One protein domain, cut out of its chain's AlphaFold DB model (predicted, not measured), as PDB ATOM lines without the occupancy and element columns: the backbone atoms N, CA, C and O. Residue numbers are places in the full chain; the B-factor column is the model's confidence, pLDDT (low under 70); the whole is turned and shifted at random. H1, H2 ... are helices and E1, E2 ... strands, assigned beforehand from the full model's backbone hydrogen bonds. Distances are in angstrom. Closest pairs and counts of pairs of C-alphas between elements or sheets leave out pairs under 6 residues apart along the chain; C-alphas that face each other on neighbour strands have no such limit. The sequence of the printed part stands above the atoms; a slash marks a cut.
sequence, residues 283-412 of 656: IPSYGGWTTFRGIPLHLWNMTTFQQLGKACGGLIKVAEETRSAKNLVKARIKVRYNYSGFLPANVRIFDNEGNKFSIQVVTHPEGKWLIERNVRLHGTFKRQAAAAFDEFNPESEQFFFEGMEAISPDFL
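AT A GLANCE: This is residues 283 to 412 of the 656 residues of the protein "DUF4283 domain-containing protein" of Cucumis melo var. makuwa (UniProt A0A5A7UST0). A strongly curled sheet of five strands, like part of a barrel, wraps round helix H1, and the small hairpin E7 and E8 packs beside its edge strand E5 and the last residues of H1. H3 lies away from the sheet, after the long unnamed stretch 363 to 378, and the short H2 only grazes the sheet. The printed part has 130 residues, with three named helices and eight named strands in the order E1 H1 E2 H2 E3 E4 E5 E6 H3 E7 E8; under half of the residues, 61, are in these elements, and the class is mixed, helices and strands. The large sheet runs E2 E3 E1 E6 E5, all antiparallel. The whole is compact, with a radius of gyration of the C-alphas of 14.8 A and spans of 43 by 31 by 21 A.

HOW THE PARTS SIT: Residues 283 to 284 pair, antiparallel, with residues 342 to 343 of E4, residues 342 to 344, which pairs with no named strand. E1, residues 288 to 293, is an inner strand between E3, residues 331 to 335, with N 290 and O 333 at 2.9 A, and E6, residues 356 to 362, with N 362 and O 291 at 2.8 A. H1, residues 302 to 311, is on one face of the sheet, making two layers, one helix and one sheet, and the sheet curls round it. The closest C-alphas of H1 and E2, residues 315 to 318, are those of Gly 309 and Leu 315, 4.0 A apart. E1, H1 and E2 form a split strand-helix-strand unit, two strands running the same way with E3 between them, and its crossover is right-handed. In E2 and E3, N 334 and O 317 are 2.7 A apart. The closest C-alphas of H2, residues 320 to 323, and E3 are those of Thr 322 and Ala 331, 5.3 A apart. E4 runs on into E5, residues 346 to 350, at 42 degrees. E5 and E6 are a hairpin, with N 359 and O 347 at 2.8 A. H3, residues 379 to 389, is not on the sheet and touches no helix. E7, residues 400 to 402, and E8, residues 405 to 407, are a hairpin, with N 407 and O 400 at 2.9 A. The closest C-alphas of E5 and E8, Val 347 and Ala 406, are 4.5 A apart. In H1 every O i to N i+4 pair is within hydrogen-bond range, in H3 5 of 7 are, and H2 is too short for such a pair.

IN THESE COORDINATES: E1 begins at C-alpha 288, (-114.155, 449.106, -4.628), and measures 16.4 A; H1 measures 14.3 A, E3 12.1 A, E5 13.4 A, E6 19.4 A and H3 15.5 A. H3 begins at C-alpha 379, (-125.661, 436.425, -3.535). E8 ends at C-alpha 407, (-122.058, 465.959, -3.933).

THE WHOLE: The two C-alphas farthest apart, those of Glu 353 and Leu 377, are 45.9 A apart. The printed part has no cut, and the link from E6 to H3, 16 residues, is long. The mean pLDDT of the printed part is 81.9; residues 364 to 387, 394 and 412 are under 70.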
ATOM      1  N   ILE A 283    -120.416 456.625 -14.691       90.25
ATOM      2  CA  ILE A 283    -119.417 455.755 -15.325       90.25
ATOM      3  C   ILE A 283    -119.540 454.315 -14.798       90.25
ATOM      4  O   ILE A 283    -119.909 454.126 -13.632       90.25
ATOM      5  N   PRO A 284    -119.230 453.282 -15.610       87.06
ATOM      6  CA  PRO A 284    -119.323 451.881 -15.196       87.06
ATOM      7  C   PRO A 284    -118.395 451.556 -14.025       87.06
ATOM      8  O   PRO A 284    -117.177 451.478 -14.180       87.06
ATOM      9  N   SER A 285    -118.950 451.332 -12.838       85.94
ATOM     10  CA  SER A 285    -118.184 450.905 -11.671       85.94
ATOM     11  C   SER A 285    -119.103 450.423 -10.560       85.94
ATOM     12  O   SER A 285    -119.928 451.168 -10.041       85.94
ATOM     13  N   TYR A 286    -118.872 449.195 -10.102       83.12
ATOM     14  CA  TYR A 286    -119.497 448.662  -8.891       83.12
ATOM     15  C   TYR A 286    -118.902 449.238  -7.593       83.12
ATOM     16  O   TYR A 286    -119.287 448.787  -6.521       83.12
ATOM     17  N   GLY A 287    -117.942 450.170  -7.651       84.44
ATOM     18  CA  GLY A 287    -117.149 450.618  -6.499       84.44
ATOM     19  C   GLY A 287    -115.942 449.714  -6.214       84.44
ATOM     20  O   GLY A 287    -115.469 448.978  -7.084       84.44
ATOM     21  N   GLY A 288    -115.425 449.748  -4.984       86.19
ATOM     22  CA  GLY A 288    -114.155 449.106  -4.628       86.19
ATOM     23  C   GLY A 288    -112.975 450.064  -4.787       86.19
ATOM     24  O   GLY A 288    -113.089 451.229  -4.427       86.19
ATOM     25  N   TRP A 289    -111.815 449.593  -5.256       89.50
ATOM     26  CA  TRP A 289    -110.664 450.476  -5.492       89.50
ATOM     27  C   TRP A 289    -110.905 451.351  -6.728       89.50
ATOM     28  O   TRP A 289    -110.905 450.849  -7.849       89.50
ATOM     29  N   THR A 290    -111.072 452.653  -6.514       90.94
ATOM     30  CA  THR A 290    -111.407 453.647  -7.540       90.94
ATOM     31  C   THR A 290    -110.360 454.761  -7.559       90.94
ATOM     32  O   THR A 290    -109.838 455.158  -6.512       90.94
ATOM     33  N   THR A 291    -110.039 455.243  -8.760       93.38
ATOM     34  CA  THR A 291    -109.049 456.298  -9.011       93.38
ATOM     35  C   THR A 291    -109.755 457.639  -9.226       93.38
ATOM     36  O   THR A 291    -110.809 457.683  -9.850       93.38
ATOM     37  N   PHE A 292    -109.165 458.728  -8.740       95.12
ATOM     38  CA  PHE A 292    -109.671 460.099  -8.832       95.12
ATOM     39  C   PHE A 292    -108.546 461.026  -9.323       95.12
ATOM     40  O   PHE A 292    -107.382 460.821  -8.965       95.12
ATOM     41  N   ARG A 293    -108.871 462.036 -10.138       94.94
ATOM     42  CA  ARG A 293    -107.921 463.031 -10.678       94.94
ATOM     43  C   ARG A 293    -108.436 464.458 -10.497       94.94
ATOM     44  O   ARG A 293    -109.640 464.675 -10.419       94.94
ATOM     45  N   GLY A 294    -107.513 465.421 -10.493       93.44
ATOM     46  CA  GLY A 294    -107.830 466.851 -10.384       93.44
ATOM     47  C   GLY A 294    -107.908 467.387  -8.951       93.44
ATOM     48  O   GLY A 294    -108.313 468.525  -8.765       93.44
ATOM     49  N   ILE A 295    -107.518 466.599  -7.940       95.19
ATOM     50  CA  ILE A 295    -107.493 467.054  -6.540       95.19
ATOM     51  C   ILE A 295    -106.377 468.101  -6.369       95.19
ATOM     52  O   ILE A 295    -105.214 467.761  -6.607       95.19
ATOM     53  N   PRO A 296    -106.684 469.342  -5.939       92.75
ATOM     54  CA  PRO A 296    -105.666 470.344  -5.633       92.75
ATOM     55  C   PRO A 296    -104.734 469.883  -4.508       92.75
ATOM     56  O   PRO A 296    -105.173 469.230  -3.564       92.75
ATOM     57  N   LEU A 297    -103.459 470.278  -4.551       92.50
ATOM     58  CA  LEU A 297    -102.460 469.840  -3.564       92.50
ATOM     59  C   LEU A 297    -102.830 470.213  -2.114       92.50
ATOM     60  O   LEU A 297    -102.616 469.419  -1.202       92.50
ATOM     61  N   HIS A 298    -103.448 471.378  -1.897       91.44
ATOM     62  CA  HIS A 298    -103.926 471.798  -0.571       91.44
ATOM     63  C   HIS A 298    -105.124 470.959  -0.065       91.44
ATOM     64  O   HIS A 298    -105.359 470.873   1.141       91.44
ATOM     65  N   LEU A 299    -105.832 470.264  -0.965       93.62
ATOM     66  CA  LEU A 299    -106.918 469.322  -0.664       93.62
ATOM     67  C   LEU A 299    -106.455 467.859  -0.642       93.62
ATOM     68  O   LEU A 299    -107.271 466.940  -0.618       93.62
ATOM     69  N   TRP A 300    -105.147 467.603  -0.605       95.31
ATOM     70  CA  TRP A 300    -104.603 466.249  -0.502       95.31
ATOM     71  C   TRP A 300    -104.650 465.714   0.943       95.31
ATOM     72  O   TRP A 300    -103.636 465.368   1.548       95.31
ATOM     73  N   ASN A 301    -105.848 465.682   1.533       93.69
ATOM     74  CA  ASN A 301    -106.069 465.399   2.951       93.69
ATOM     75  C   ASN A 301    -107.223 464.402   3.193       93.69
ATOM     76  O   ASN A 301    -108.009 464.070   2.302       93.69
ATOM     77  N   MET A 302    -107.332 463.902   4.431       94.88
ATOM     78  CA  MET A 302    -108.326 462.882   4.791       94.88
ATOM     79  C   MET A 302    -109.775 463.370   4.657       94.88
ATOM     80  O   MET A 302    -110.635 462.577   4.279       94.88
ATOM     81  N   THR A 303    -110.049 464.652   4.919       94.31
ATOM     82  CA  THR A 303    -111.384 465.256   4.786       94.31
ATOM     83  C   THR A 303    -111.856 465.203   3.336       94.31
ATOM     84  O   THR A 303    -112.958 464.734   3.060       94.31
ATOM     85  N   THR A 304    -110.994 465.561   2.383       95.19
ATOM     86  CA  THR A 304    -111.283 465.448   0.947       95.19
ATOM     87  C   THR A 304    -111.508 463.997   0.518       95.19
ATOM     88  O   THR A 304    -112.474 463.705  -0.186       95.19
ATOM     89  N   PHE A 305    -110.691 463.049   0.992       95.62
ATOM     90  CA  PHE A 305    -110.914 461.624   0.705       95.62
ATOM     91  C   PHE A 305    -112.223 461.087   1.319       95.62
ATOM     92  O   PHE A 305    -112.828 460.171   0.757       95.62
ATOM     93  N   GLN A 306    -112.695 461.663   2.431       95.06
ATOM     94  CA  GLN A 306    -114.015 461.376   2.997       95.06
ATOM     95  C   GLN A 306    -115.149 461.979   2.158       95.06
ATOM     96  O   GLN A 306    -116.105 461.255   1.890       95.06
ATOM     97  N   GLN A 307    -115.043 463.233   1.695       95.06
ATOM     98  CA  GLN A 307    -116.034 463.848   0.793       95.06
ATOM     99  C   GLN A 307    -116.195 463.028  -0.498       95.06
ATOM    100  O   GLN A 307    -117.305 462.601  -0.821       95.06
ATOM    101  N   LEU A 308    -115.081 462.723  -1.179       95.38
ATOM    102  CA  LEU A 308    -115.057 461.881  -2.384       95.38
ATOM    103  C   LEU A 308    -115.653 460.498  -2.123       95.38
ATOM    104  O   LEU A 308    -116.479 460.008  -2.891       95.38
ATOM    105  N   GLY A 309    -115.261 459.873  -1.011       94.38
ATOM    106  CA  GLY A 309    -115.806 458.588  -0.612       94.38
ATOM    107  C   GLY A 309    -117.318 458.642  -0.411       94.38
ATOM    108  O   GLY A 309    -118.013 457.805  -0.978       94.38
ATOM    109  N   LYS A 310    -117.839 459.611   0.354       93.56
ATOM    110  CA  LYS A 310    -119.277 459.780   0.627       93.56
ATOM    111  C   LYS A 310    -120.088 460.030  -0.647       93.56
ATOM    112  O   LYS A 310    -121.058 459.310  -0.866       93.56
ATOM    113  N   ALA A 311    -119.663 460.962  -1.504       94.12
ATOM    114  CA  ALA A 311    -120.328 461.262  -2.777       94.12
ATOM    115  C   ALA A 311    -120.405 460.042  -3.720       94.12
ATOM    116  O   ALA A 311    -121.333 459.929  -4.516       94.12
ATOM    117  N   CYS A 312    -119.470 459.093  -3.598       92.31
ATOM    118  CA  CYS A 312    -119.469 457.827  -4.334       92.31
ATOM    119  C   CYS A 312    -120.076 456.628  -3.559       92.31
ATOM    120  O   CYS A 312    -119.907 455.488  -3.987       92.31
ATOM    121  N   GLY A 313    -120.785 456.841  -2.441       88.25
ATOM    122  CA  GLY A 313    -121.497 455.787  -1.686       88.25
ATOM    123  C   GLY A 313    -120.822 455.302  -0.388       88.25
ATOM    124  O   GLY A 313    -121.320 454.396   0.282       88.25
ATOM    125  N   GLY A 314    -119.699 455.906  -0.001       91.56
ATOM    126  CA  GLY A 314    -119.018 455.752   1.290       91.56
ATOM    127  C   GLY A 314    -117.535 455.374   1.176       91.56
ATOM    128  O   GLY A 314    -117.170 454.460   0.439       91.56
ATOM    129  N   LEU A 315    -116.669 456.025   1.962       94.00
ATOM    130  CA  LEU A 315    -115.254 455.646   2.090       94.00
ATOM    131  C   LEU A 315    -115.099 454.345   2.903       94.00
ATOM    132  O   LEU A 315    -115.692 454.206   3.970       94.00
ATOM    133  N   ILE A 316    -114.251 453.422   2.438       91.56
ATOM    134  CA  ILE A 316    -113.780 452.250   3.202       91.56
ATOM    135  C   ILE A 316    -112.308 452.408   3.610       91.56
ATOM    136  O   ILE A 316    -111.946 452.103   4.744       91.56
ATOM    137  N   LYS A 317    -111.428 452.833   2.692       92.75
ATOM    138  CA  LYS A 317    -109.981 452.983   2.946       92.75
ATOM    139  C   LYS A 317    -109.341 453.941   1.935       92.75
ATOM    140  O   LYS A 317    -109.814 454.037   0.813       92.75
ATOM    141  N   VAL A 318    -108.236 454.591   2.290       95.56
ATOM    142  CA  VAL A 318    -107.369 455.333   1.349       95.56
ATOM    143  C   VAL A 318    -106.143 454.471   1.027       95.56
ATOM    144  O   VAL A 318    -105.635 453.791   1.925       95.56
ATOM    145  N   ALA A 319    -105.685 454.443  -0.227       92.38
ATOM    146  CA  ALA A 319    -104.490 453.689  -0.607       92.38
ATOM    147  C   ALA A 319    -103.222 454.324  -0.016       92.38
ATOM    148  O   ALA A 319    -103.141 455.540   0.149       92.38
ATOM    149  N   GLU A 320    -102.206 453.512   0.278       91.12
ATOM    150  CA  GLU A 320    -100.993 454.007   0.941       91.12
ATOM    151  C   GLU A 320    -100.166 454.929   0.030       91.12
ATOM    152  O   GLU A 320     -99.598 455.919   0.482       91.12
ATOM    153  N   GLU A 321    -100.181 454.664  -1.278       90.88
ATOM    154  CA  GLU A 321     -99.632 455.536  -2.329       90.88
ATOM    155  C   GLU A 321    -100.269 456.937  -2.340       90.88
ATOM    156  O   GLU A 321     -99.590 457.926  -2.606       90.88
ATOM    157  N   THR A 322    -101.549 457.033  -1.970       93.00
ATOM    158  CA  THR A 322    -102.290 458.293  -1.852       93.00
ATOM    159  C   THR A 322    -102.045 458.962  -0.502       93.00
ATOM    160  O   THR A 322    -101.753 460.151  -0.473       93.00
ATOM    161  N   ARG A 323    -102.068 458.214   0.610       91.06
ATOM    162  CA  ARG A 323    -101.737 458.746   1.950       91.06
ATOM    163  C   ARG A 323    -100.340 459.354   2.013       91.06
ATOM    164  O   ARG A 323    -100.177 460.443   2.542       91.06
ATOM    165  N   SER A 324     -99.356 458.673   1.428       89.19
ATOM    166  CA  SER A 324     -97.962 459.132   1.365       89.19
ATOM    167  C   SER A 324     -97.657 460.059   0.177       89.19
ATOM    168  O   SER A 324     -96.489 460.248  -0.149       89.19
ATOM    169  N   ALA A 325     -98.687 460.612  -0.482       88.50
ATOM    170  CA  ALA A 325     -98.592 461.593  -1.575       88.50
ATOM    171  C   ALA A 325     -97.674 461.206  -2.761       88.50
ATOM    172  O   ALA A 325     -97.267 462.056  -3.548       88.50
ATOM    173  N   LYS A 326     -97.386 459.909  -2.948       86.00
ATOM    174  CA  LYS A 326     -96.436 459.395  -3.957       86.00
ATOM    175  C   LYS A 326     -96.902 459.580  -5.402       86.00
ATOM    176  O   LYS A 326     -96.107 459.437  -6.323       86.00
ATOM    177  N   ASN A 327     -98.189 459.855  -5.607       85.44
ATOM    178  CA  ASN A 327     -98.757 460.165  -6.912       85.44
ATOM    179  C   ASN A 327     -99.846 461.234  -6.768       85.44
ATOM    180  O   ASN A 327    -101.013 460.910  -6.572       85.44
ATOM    181  N   LEU A 328     -99.457 462.504  -6.892       89.31
ATOM    182  CA  LEU A 328    -100.366 463.655  -6.815       89.31
ATOM    183  C   LEU A 328    -101.312 463.779  -8.025       89.31
ATOM    184  O   LEU A 328    -102.310 464.488  -7.962       89.31
ATOM    185  N   VAL A 329    -101.047 463.065  -9.126       89.69
ATOM    186  CA  VAL A 329    -101.909 463.070 -10.324       89.69
ATOM    187  C   VAL A 329    -103.142 462.177 -10.130       89.69
ATOM    188  O   VAL A 329    -104.178 462.403 -10.760       89.69
ATOM    189  N   LYS A 330    -103.034 461.134  -9.294       92.44
ATOM    190  CA  LYS A 330    -104.047 460.082  -9.124       92.44
ATOM    191  C   LYS A 330    -104.203 459.691  -7.653       92.44
ATOM    192  O   LYS A 330    -103.422 458.898  -7.127       92.44
ATOM    193  N   ALA A 331    -105.266 460.166  -7.010       94.69
ATOM    194  CA  ALA A 331    -105.686 459.623  -5.723       94.69
ATOM    195  C   ALA A 331    -106.415 458.291  -5.931       94.69
ATOM    196  O   ALA A 331    -107.161 458.121  -6.895       94.69
ATOM    197  N   ARG A 332    -106.226 457.340  -5.018       94.25
ATOM    198  CA  ARG A 332    -106.856 456.023  -5.059       94.25
ATOM    199  C   ARG A 332    -107.467 455.704  -3.704       94.25
ATOM    200  O   ARG A 332    -106.775 455.596  -2.689       94.25
ATOM    201  N   ILE A 333    -108.779 455.527  -3.691       94.56
ATOM    202  CA  ILE A 333    -109.542 455.198  -2.486       94.56
ATOM    203  C   ILE A 333    -110.375 453.944  -2.724       94.56
ATOM    204  O   ILE A 333    -110.739 453.614  -3.849       94.56
ATOM    205  N   LYS A 334    -110.650 453.210  -1.650       91.12
ATOM    206  CA  LYS A 334    -111.602 452.111  -1.641       91.12
ATOM    207  C   LYS A 334    -112.959 452.682  -1.260       91.12
ATOM    208  O   LYS A 334    -113.167 453.038  -0.100       91.12
ATOM    209  N   VAL A 335    -113.844 452.772  -2.237       91.25
ATOM    210  CA  VAL A 335    -115.249 453.155  -2.103       91.25
ATOM    211  C   VAL A 335    -116.076 451.914  -1.744       91.25
ATOM    212  O   VAL A 335    -115.692 450.782  -2.070       91.25
ATOM    213  N   ARG A 336    -117.211 452.104  -1.066       86.62
ATOM    214  CA  ARG A 336    -118.236 451.071  -0.862       86.62
ATOM    215  C   ARG A 336    -118.688 450.500  -2.209       86.62
ATOM    216  O   ARG A 336    -118.735 451.209  -3.209       86.62
ATOM    217  N   TYR A 337    -118.998 449.206  -2.238       83.69
ATOM    218  CA  TYR A 337    -119.573 448.602  -3.434       83.69
ATOM    219  C   TYR A 337    -121.066 448.964  -3.555       83.69
ATOM    220  O   TYR A 337    -121.793 448.861  -2.566       83.69
ATOM    221  N   ASN A 338    -121.509 449.367  -4.747       83.50
ATOM    222  CA  ASN A 338    -122.890 449.762  -5.057       83.50
ATOM    223  C   ASN A 338    -123.665 448.650  -5.791       83.50
ATOM    224  O   ASN A 338    -123.072 447.698  -6.305       83.50
ATOM    225  N   TYR A 339    -124.994 448.769  -5.839       81.00
ATOM    226  CA  TYR A 339    -125.855 447.801  -6.527       81.00
ATOM    227  C   TYR A 339    -126.138 448.169  -7.998       81.00
ATOM    228  O   TYR A 339    -126.260 447.277  -8.839       81.00
ATOM    229  N   SER A 340    -126.175 449.466  -8.329       84.00
ATOM    230  CA  SER A 340    -126.458 449.968  -9.684       84.00
ATOM    231  C   SER A 340    -125.405 449.578 -10.731       84.00
ATOM    232  O   SER A 340    -125.718 449.482 -11.916       84.00
ATOM    233  N   GLY A 341    -124.159 449.329 -10.319       85.31
ATOM    234  CA  GLY A 341    -123.019 449.129 -11.217       85.31
ATOM    235  C   GLY A 341    -122.454 450.428 -11.798       85.31
ATOM    236  O   GLY A 341    -121.641 450.376 -12.722       85.31
ATOM    237  N   PHE A 342    -122.851 451.579 -11.250       90.00
ATOM    238  CA  PHE A 342    -122.405 452.910 -11.653       90.00
ATOM    239  C   PHE A 342    -121.716 453.657 -10.502       90.00
ATOM    240  O   PHE A 342    -122.094 453.503  -9.345       90.00
ATOM    241  N   LEU A 343    -120.771 454.538 -10.829       92.19
ATOM    242  CA  LEU A 343    -120.327 455.645  -9.968       92.19
ATOM    243  C   LEU A 343    -120.567 456.987 -10.681       92.19
ATOM    244  O   LEU A 343    -120.703 456.985 -11.904       92.19
ATOM    245  N   PRO A 344    -120.576 458.131  -9.971       94.56
ATOM    246  CA  PRO A 344    -120.525 459.448 -10.602       94.56
ATOM    247  C   PRO A 344    -119.312 459.597 -11.526       94.56
ATOM    248  O   PRO A 344    -118.230 459.110 -11.201       94.56
ATOM    249  N   ALA A 345    -119.476 460.301 -12.647       93.69
ATOM    250  CA  ALA A 345    -118.366 460.647 -13.539       93.69
ATOM    251  C   ALA A 345    -117.446 461.721 -12.927       93.69
ATOM    252  O   ALA A 345    -116.221 461.626 -13.003       93.69
ATOM    253  N   ASN A 346    -118.051 462.721 -12.281       95.00
ATOM    254  CA  ASN A 346    -117.375 463.824 -11.605       95.00
ATOM    255  C   ASN A 346    -117.990 464.028 -10.213       95.00
ATOM    256  O   ASN A 346    -119.194 463.831 -10.022       95.00
ATOM    257  N   VAL A 347    -117.169 464.442  -9.251       95.69
ATOM    258  CA  VAL A 347    -117.568 464.742  -7.871       95.69
ATOM    259  C   VAL A 347    -117.149 466.165  -7.536       95.69
ATOM    260  O   VAL A 347    -115.971 466.500  -7.660       95.69
ATOM    261  N   ARG A 348    -118.087 466.985  -7.062       95.25
ATOM    262  CA  ARG A 348    -117.776 468.294  -6.492       95.25
ATOM    263  C   ARG A 348    -117.341 468.119  -5.037       95.25
ATOM    264  O   ARG A 348    -118.057 467.520  -4.235       95.25
ATOM    265  N   ILE A 349    -116.179 468.672  -4.706       94.94
ATOM    266  CA  ILE A 349    -115.679 468.813  -3.335       94.94
ATOM    267  C   ILE A 349    -115.622 470.287  -2.936       94.94
ATOM    268  O   ILE A 349    -115.616 471.178  -3.791       94.94
ATOM    269  N   PHE A 350    -115.534 470.513  -1.632       92.94
ATOM    270  CA  PHE A 350    -115.403 471.821  -1.004       92.94
ATOM    271  C   PHE A 350    -114.142 471.844  -0.139       92.94
ATOM    272  O   PHE A 350    -113.808 470.840   0.503       92.94
ATOM    273  N   ASP A 351    -113.445 472.974  -0.113       91.88
ATOM    274  CA  ASP A 351    -112.393 473.228   0.872       91.88
ATOM    275  C   ASP A 351    -112.969 473.769   2.198       91.88
ATOM    276  O   ASP A 351    -114.171 473.682   2.455       91.88
ATOM    277  N   ASN A 352    -112.102 474.292   3.070       87.44
ATOM    278  CA  ASN A 352    -112.508 474.867   4.357       87.44
ATOM    279  C   ASN A 352    -113.052 476.309   4.236       87.44
ATOM    280  O   ASN A 352    -113.545 476.848   5.223       87.44
ATOM    281  N   GLU A 353    -112.920 476.931   3.064       87.75
ATOM    282  CA  GLU A 353    -113.297 478.319   2.760       87.75
ATOM    283  C   GLU A 353    -114.617 478.378   1.960       87.75
ATOM    284  O   GLU A 353    -115.258 479.423   1.884       87.75
ATOM    285  N   GLY A 354    -115.056 477.239   1.412       87.06
ATOM    286  CA  GLY A 354    -116.276 477.078   0.620       87.06
ATOM    287  C   GLY A 354    -116.035 477.013  -0.893       87.06
ATOM    288  O   GLY A 354    -116.999 476.881  -1.655       87.06
ATOM    289  N   ASN A 355    -114.778 477.068  -1.350       90.56
ATOM    290  CA  ASN A 355    -114.448 477.030  -2.773       90.56
ATOM    291  C   ASN A 355    -114.794 475.657  -3.374       90.56
ATOM    292  O   ASN A 355    -114.480 474.603  -2.813       90.56
ATOM    293  N   LYS A 356    -115.456 475.673  -4.536       93.19
ATOM    294  CA  LYS A 356    -115.966 474.482  -5.232       93.19
ATOM    295  C   LYS A 356    -114.920 473.936  -6.213       93.19
ATOM    296  O   LYS A 356    -114.555 474.633  -7.156       93.19
ATOM    297  N   PHE A 357    -114.523 472.668  -6.078       94.06
ATOM    298  CA  PHE A 357    -113.608 471.994  -7.016       94.06
ATOM    299  C   PHE A 357    -114.245 470.742  -7.627       94.06
ATOM    300  O   PHE A 357    -114.909 469.979  -6.926       94.06
ATOM    301  N   SER A 358    -114.019 470.509  -8.923       94.19
ATOM    302  CA  SER A 358    -114.536 469.343  -9.651       94.19
ATOM    303  C   SER A 358    -113.466 468.265  -9.813       94.19
ATOM    304  O   SER A 358    -112.396 468.516 -10.370       94.19
ATOM    305  N   ILE A 359    -113.747 467.065  -9.307       95.94
ATOM    306  CA  ILE A 359    -112.825 465.928  -9.270       95.94
ATOM    307  C   ILE A 359    -113.339 464.830 -10.196       95.94
ATOM    308  O   ILE A 359    -114.410 464.263  -9.972       95.94
ATOM    309  N   GLN A 360    -112.551 464.483 -11.211       95.38
ATOM    310  CA  GLN A 360    -112.907 463.426 -12.151       95.38
ATOM    311  C   GLN A 360    -112.696 462.047 -11.515       95.38
ATOM    312  O   GLN A 360    -111.602 461.733 -11.028       95.38
ATOM    313  N   VAL A 361    -113.714 461.194 -11.589       94.00
ATOM    314  CA  VAL A 361    -113.616 459.775 -11.233       94.00
ATOM    315  C   VAL A 361    -113.124 459.004 -12.459       94.00
ATOM    316  O   VAL A 361    -113.621 459.180 -13.568       94.00
ATOM    317  N   VAL A 362    -112.111 458.156 -12.281       88.06
ATOM    318  CA  VAL A 362    -111.428 457.464 -13.380       88.06
ATOM    319  C   VAL A 362    -111.622 455.960 -13.272       88.06
ATOM    320  O   VAL A 362    -110.960 455.265 -12.496       88.06
ATOM    321  N   THR A 363    -112.516 455.457 -14.115       73.44
ATOM    322  CA  THR A 363    -112.626 454.042 -14.475       73.44
ATOM    323  C   THR A 363    -111.542 453.654 -15.472       73.44
ATOM    324  O   THR A 363    -111.252 454.399 -16.406       73.44
ATOM    325  N   HIS A 364    -110.980 452.460 -15.302       63.12
ATOM    326  CA  HIS A 364    -110.101 451.837 -16.289       63.12
ATOM    327  C   HIS A 364    -110.966 450.931 -17.190       63.12
ATOM    328  O   HIS A 364    -111.516 449.955 -16.674       63.12
ATOM    329  N   PRO A 365    -111.152 451.253 -18.487       48.06
ATOM    330  CA  PRO A 365    -112.132 450.576 -19.346       48.06
ATOM    331  C   PRO A 365    -111.742 449.130 -19.688       48.06
ATOM    332  O   PRO A 365    -112.613 448.297 -19.914       48.06
ATOM    333  N   GLU A 366    -110.445 448.811 -19.656       44.62
ATOM    334  CA  GLU A 366    -109.878 447.485 -19.956       44.62
ATOM    335  C   GLU A 366    -110.342 446.372 -18.991       44.62
ATOM    336  O   GLU A 366    -110.234 445.181 -19.293       44.62
ATOM    337  N   GLY A 367    -110.914 446.737 -17.838       47.50
ATOM    338  CA  GLY A 367    -111.476 445.795 -16.875       47.50
ATOM    339  C   GLY A 367    -112.761 445.126 -17.375       47.50
ATOM    340  O   GLY A 367    -113.853 445.511 -16.953       47.50
ATOM    341  N   LYS A 368    -112.640 444.051 -18.172       41.28
ATOM    342  CA  LYS A 368    -113.757 443.196 -18.662       41.28
ATOM    343  C   LYS A 368    -114.740 442.754 -17.566       41.28
ATOM    344  O   LYS A 368    -115.919 442.528 -17.823       41.28
ATOM    345  N   TRP A 369    -114.271 442.737 -16.319       46.56
ATOM    346  CA  TRP A 369    -115.030 442.633 -15.069       46.56
ATOM    347  C   TRP A 369    -116.228 443.581 -14.907       46.56
ATOM    348  O   TRP A 369    -117.070 443.339 -14.039       46.56
ATOM    349  N   LEU A 370    -116.302 444.660 -15.685       50.56
ATOM    350  CA  LEU A 370    -117.489 445.504 -15.798       50.56
ATOM    351  C   LEU A 370    -118.592 444.783 -16.587       50.56
ATOM    352  O   LEU A 370    -119.715 444.674 -16.102       50.56
ATOM    353  N   ILE A 371    -118.240 444.243 -17.756       43.69
ATOM    354  CA  ILE A 371    -119.143 443.607 -18.725       43.69
ATOM    355  C   ILE A 371    -119.703 442.285 -18.173       43.69
ATOM    356  O   ILE A 371    -120.899 442.026 -18.267       43.69
ATOM    357  N   GLU A 372    -118.863 441.454 -17.549       38.97
ATOM    358  CA  GLU A 372    -119.235 440.077 -17.177       38.97
ATOM    359  C   GLU A 372    -119.817 439.902 -15.760       38.97
ATOM    360  O   GLU A 372    -120.079 438.771 -15.330       38.97
ATOM    361  N   ARG A 373    -120.066 440.980 -15.000       45.34
ATOM    362  CA  ARG A 373    -120.710 440.866 -13.675       45.34
ATOM    363  C   ARG A 373    -122.215 440.635 -13.770       45.34
ATOM    364  O   ARG A 373    -123.031 441.498 -13.456       45.34
ATOM    365  N   ASN A 374    -122.577 439.394 -14.078       40.53
ATOM    366  CA  ASN A 374    -123.900 438.859 -13.785       40.53
ATOM    367  C   ASN A 374    -124.109 438.834 -12.257       40.53
ATOM    368  O   ASN A 374    -123.612 437.950 -11.552       40.53
ATOM    369  N   VAL A 375    -124.853 439.819 -11.742       46.25
ATOM    370  CA  VAL A 375    -125.046 440.082 -10.302       46.25
ATOM    371  C   VAL A 375    -125.680 438.896  -9.548       46.25
ATOM    372  O   VAL A 375    -125.558 438.789  -8.326       46.25
ATOM    373  N   ARG A 376    -126.261 437.925 -10.271       41.12
ATOM    374  CA  ARG A 376    -126.769 436.652  -9.726       41.12
ATOM    375  C   ARG A 376    -125.685 435.775  -9.079       41.12
ATOM    376  O   ARG A 376    -126.016 434.965  -8.220       41.12
ATOM    377  N   LEU A 377    -124.407 435.929  -9.447       42.03
ATOM    378  CA  LEU A 377    -123.314 435.057  -8.981       42.03
ATOM    379  C   LEU A 377    -122.759 435.399  -7.581       42.03
ATOM    380  O   LEU A 377    -122.025 434.596  -7.006       42.03
ATOM    381  N   HIS A 378    -123.109 436.554  -6.999       44.16
ATOM    382  CA  HIS A 378    -122.550 437.033  -5.721       44.16
ATOM    383  C   HIS A 378    -123.644 437.325  -4.672       44.16
ATOM    384  O   HIS A 378    -123.795 438.445  -4.178       44.16
ATOM    385  N   GLY A 379    -124.422 436.295  -4.318       44.38
ATOM    386  CA  GLY A 379    -125.661 436.425  -3.535       44.38
ATOM    387  C   GLY A 379    -125.549 437.058  -2.135       44.38
ATOM    388  O   GLY A 379    -126.517 437.658  -1.670       44.38
ATOM    389  N   THR A 380    -124.393 436.980  -1.465       47.97
ATOM    390  CA  THR A 380    -124.165 437.659  -0.170       47.97
ATOM    391  C   THR A 380    -124.010 439.168  -0.328       47.97
ATOM    392  O   THR A 380    -124.574 439.923   0.460       47.97
ATOM    393  N   PHE A 381    -123.297 439.606  -1.368       54.56
ATOM    394  CA  PHE A 381    -123.114 441.019  -1.677       54.56
ATOM    395  C   PHE A 381    -124.428 441.672  -2.133       54.56
ATOM    396  O   PHE A 381    -124.780 442.729  -1.605       54.56
ATOM    397  N   LYS A 382    -125.193 441.019  -3.033       57.81
ATOM    398  CA  LYS A 382    -126.451 441.589  -3.560       57.81
ATOM    399  C   LYS A 382    -127.387 442.050  -2.437       57.81
ATOM    400  O   LYS A 382    -127.865 443.176  -2.498       57.81
ATOM    401  N   ARG A 383    -127.650 441.221  -1.416       60.50
ATOM    402  CA  ARG A 383    -128.666 441.545  -0.390       60.50
ATOM    403  C   ARG A 383    -128.361 442.831   0.379       60.50
ATOM    404  O   ARG A 383    -129.264 443.632   0.568       60.50
ATOM    405  N   GLN A 384    -127.114 443.039   0.805       66.06
ATOM    406  CA  GLN A 384    -126.751 444.234   1.578       66.06
ATOM    407  C   GLN A 384    -126.716 445.498   0.712       66.06
ATOM    408  O   GLN A 384    -127.144 446.551   1.171       66.06
ATOM    409  N   ALA A 385    -126.251 445.399  -0.537       68.75
ATOM    410  CA  ALA A 385    -126.219 446.542  -1.447       68.75
ATOM    411  C   ALA A 385    -127.623 446.938  -1.937       68.75
ATOM    412  O   ALA A 385    -127.953 448.118  -1.920       68.75
ATOM    413  N   ALA A 386    -128.471 445.970  -2.301       67.44
ATOM    414  CA  ALA A 386    -129.844 446.229  -2.740       67.44
ATOM    415  C   ALA A 386    -130.734 446.761  -1.600       67.44
ATOM    416  O   ALA A 386    -131.499 447.693  -1.818       67.44
ATOM    417  N   ALA A 387    -130.590 446.241  -0.373       67.81
ATOM    418  CA  ALA A 387    -131.321 446.754   0.791       67.81
ATOM    419  C   ALA A 387    -130.865 448.162   1.223       67.81
ATOM    420  O   ALA A 387    -131.659 448.912   1.773       67.81
ATOM    421  N   ALA A 388    -129.603 448.532   0.970       71.38
ATOM    422  CA  ALA A 388    -129.095 449.883   1.228       71.38
ATOM    423  C   ALA A 388    -129.385 450.883   0.089       71.38
ATOM    424  O   ALA A 388    -129.224 452.083   0.293       71.38
ATOM    425  N   PHE A 389    -129.766 450.395  -1.096       76.62
ATOM    426  CA  PHE A 389    -130.201 451.202  -2.242       76.62
ATOM    427  C   PHE A 389    -131.731 451.326  -2.340       76.62
ATOM    428  O   PHE A 389    -132.214 452.222  -3.018       76.62
ATOM    429  N   ASP A 390    -132.491 450.457  -1.667       75.81
ATOM    430  CA  ASP A 390    -133.951 450.375  -1.786       75.81
ATOM    431  C   ASP A 390    -134.402 450.148  -3.249       75.81
ATOM    432  O   ASP A 390    -135.046 450.979  -3.885       75.81
ATOM    433  N   GLU A 391    -134.011 448.984  -3.798       74.00
ATOM    434  CA  GLU A 391    -134.252 448.548  -5.194       74.00
ATOM    435  C   GLU A 391    -135.719 448.718  -5.660       74.00
ATOM    436  O   GLU A 391    -135.958 448.941  -6.847       74.00
ATOM    437  N   PHE A 392    -136.689 448.650  -4.738       75.06
ATOM    438  CA  PHE A 392    -138.131 448.694  -5.021       75.06
ATOM    439  C   PHE A 392    -138.745 450.099  -4.991       75.06
ATOM    440  O   PHE A 392    -139.834 450.298  -5.528       75.06
ATOM    441  N   ASN A 393    -138.068 451.072  -4.389       77.12
ATOM    442  CA  ASN A 393    -138.526 452.453  -4.323       77.12
ATOM    443  C   ASN A 393    -138.159 453.187  -5.624       77.12
ATOM    444  O   ASN A 393    -136.967 453.252  -5.952       77.12
ATOM    445  N   PRO A 394    -139.125 453.725  -6.394       69.69
ATOM    446  CA  PRO A 394    -138.834 454.406  -7.652       69.69
ATOM    447  C   PRO A 394    -138.060 455.711  -7.434       69.69
ATOM    448  O   PRO A 394    -137.199 456.028  -8.245       69.69
ATOM    449  N   GLU A 395    -138.265 456.406  -6.314       74.88
ATOM    450  CA  GLU A 395    -137.631 457.701  -6.022       74.88
ATOM    451  C   GLU A 395    -136.222 457.573  -5.409       74.88
ATOM    452  O   GLU A 395    -135.577 458.577  -5.106       74.88
ATOM    453  N   SER A 396    -135.718 456.349  -5.204       78.00
ATOM    454  CA  SER A 396    -134.387 456.138  -4.622       78.00
ATOM    455  C   SER A 396    -133.267 456.410  -5.636       78.00
ATOM    456  O   SER A 396    -133.025 455.625  -6.561       78.00
ATOM    457  N   GLU A 397    -132.549 457.517  -5.450       81.38
ATOM    458  CA  GLU A 397    -131.349 457.860  -6.217       81.38
ATOM    459  C   GLU A 397    -130.067 457.402  -5.510       81.38
ATOM    460  O   GLU A 397    -129.872 457.608  -4.312       81.38
ATOM    461  N   GLN A 398    -129.146 456.790  -6.263       83.56
ATOM    462  CA  GLN A 398    -127.928 456.206  -5.682       83.56
ATOM    463  C   GLN A 398    -126.908 457.277  -5.251       83.56
ATOM    464  O   GLN A 398    -126.109 457.019  -4.346       83.56
ATOM    465  N   PHE A 399    -126.923 458.448  -5.898       90.00
ATOM    466  CA  PHE A 399    -126.009 459.568  -5.662       90.00
ATOM    467  C   PHE A 399    -126.753 460.901  -5.834       90.00
ATOM    468  O   PHE A 399    -127.603 461.029  -6.711       90.00
ATOM    469  N   PHE A 400    -126.390 461.914  -5.045       90.06
ATOM    470  CA  PHE A 400    -126.948 463.266  -5.148       90.06
ATOM    471  C   PHE A 400    -126.072 464.136  -6.052       90.06
ATOM    472  O   PHE A 400    -124.849 464.024  -5.995       90.06
ATOM    473  N   PHE A 401    -126.675 465.013  -6.861       89.69
ATOM    474  CA  PHE A 401    -125.968 465.816  -7.865       89.69
ATOM    475  C   PHE A 401    -126.386 467.290  -7.851       89.69
ATOM    476  O   PHE A 401    -127.577 467.592  -7.865       89.69
ATOM    477  N   GLU A 402    -125.413 468.199  -7.952       88.06
ATOM    478  CA  GLU A 402    -125.634 469.602  -8.330       88.06
ATOM    479  C   GLU A 402    -125.292 469.733  -9.823       88.06
ATOM    480  O   GLU A 402    -124.126 469.792 -10.220       88.06
ATOM    481  N   GLY A 403    -126.324 469.676 -10.671       86.25
ATOM    482  CA  GLY A 403    -126.173 469.562 -12.123       86.25
ATOM    483  C   GLY A 403    -125.618 468.195 -12.545       86.25
ATOM    484  O   GLY A 403    -126.309 467.171 -12.451       86.25
ATOM    485  N   MET A 404    -124.371 468.191 -13.025       85.31
ATOM    486  CA  MET A 404    -123.671 467.014 -13.568       85.31
ATOM    487  C   MET A 404    -122.579 466.459 -12.637       85.31
ATOM    488  O   MET A 404    -121.908 465.489 -12.985       85.31
ATOM    489  N   GLU A 405    -122.407 467.043 -11.449       91.12
ATOM    490  CA  GLU A 405    -121.363 466.677 -10.483       91.12
ATOM    491  C   GLU A 405    -121.995 466.151  -9.194       91.12
ATOM    492  O   GLU A 405    -122.923 466.762  -8.659       91.12
ATOM    493  N   ALA A 406    -121.525 465.002  -8.701       93.25
ATOM    494  CA  ALA A 406    -122.050 464.424  -7.468       93.25
ATOM    495  C   ALA A 406    -121.532 465.167  -6.231       93.25
ATOM    496  O   ALA A 406    -120.384 465.610  -6.206       93.25
ATOM    497  N   ILE A 407    -122.360 465.268  -5.193       93.06
ATOM    498  CA  ILE A 407    -122.058 465.959  -3.933       93.06
ATOM    499  C   ILE A 407    -122.214 464.996  -2.749       93.06
ATOM    500  O   ILE A 407    -123.070 464.111  -2.748       93.06
ATOM    501  N   SER A 408    -121.378 465.169  -1.719       88.25
ATOM    502  CA  SER A 408    -121.567 464.472  -0.441       88.25
ATOM    503  C   SER A 408    -122.848 464.980   0.242       88.25
ATOM    504  O   SER A 408    -122.976 466.198   0.388       88.25
ATOM    505  N   PRO A 409    -123.763 464.107   0.716       82.94
ATOM    506  CA  PRO A 409    -125.061 464.515   1.272       82.94
ATOM    507  C   PRO A 409    -124.996 465.605   2.350       82.94
ATOM    508  O   PRO A 409    -125.919 466.407   2.462       82.94
ATOM    509  N   ASP A 410    -123.891 465.667   3.103       81.94
ATOM    510  CA  ASP A 410    -123.664 466.640   4.182       81.94
ATOM    511  C   ASP A 410    -123.741 468.116   3.734       81.94
ATOM    512  O   ASP A 410    -123.944 468.988   4.572       81.94
ATOM    513  N   PHE A 411    -123.555 468.407   2.439       74.75
ATOM    514  CA  PHE A 411    -123.527 469.773   1.886       74.75
ATOM    515  C   PHE A 411    -124.843 470.189   1.204       74.75
ATOM    516  O   PHE A 411    -124.947 471.299   0.689       74.75
ATOM    517  N   LEU A 412    -125.864 469.326   1.180       62.97
ATOM    518  CA  LEU A 412    -127.154 469.643   0.547       62.97
ATOM    519  C   LEU A 412    -127.998 470.638   1.365       62.97
ATOM    520  O   LEU A 412    -128.935 471.226   0.837       62.97
TER     521      LEU A 412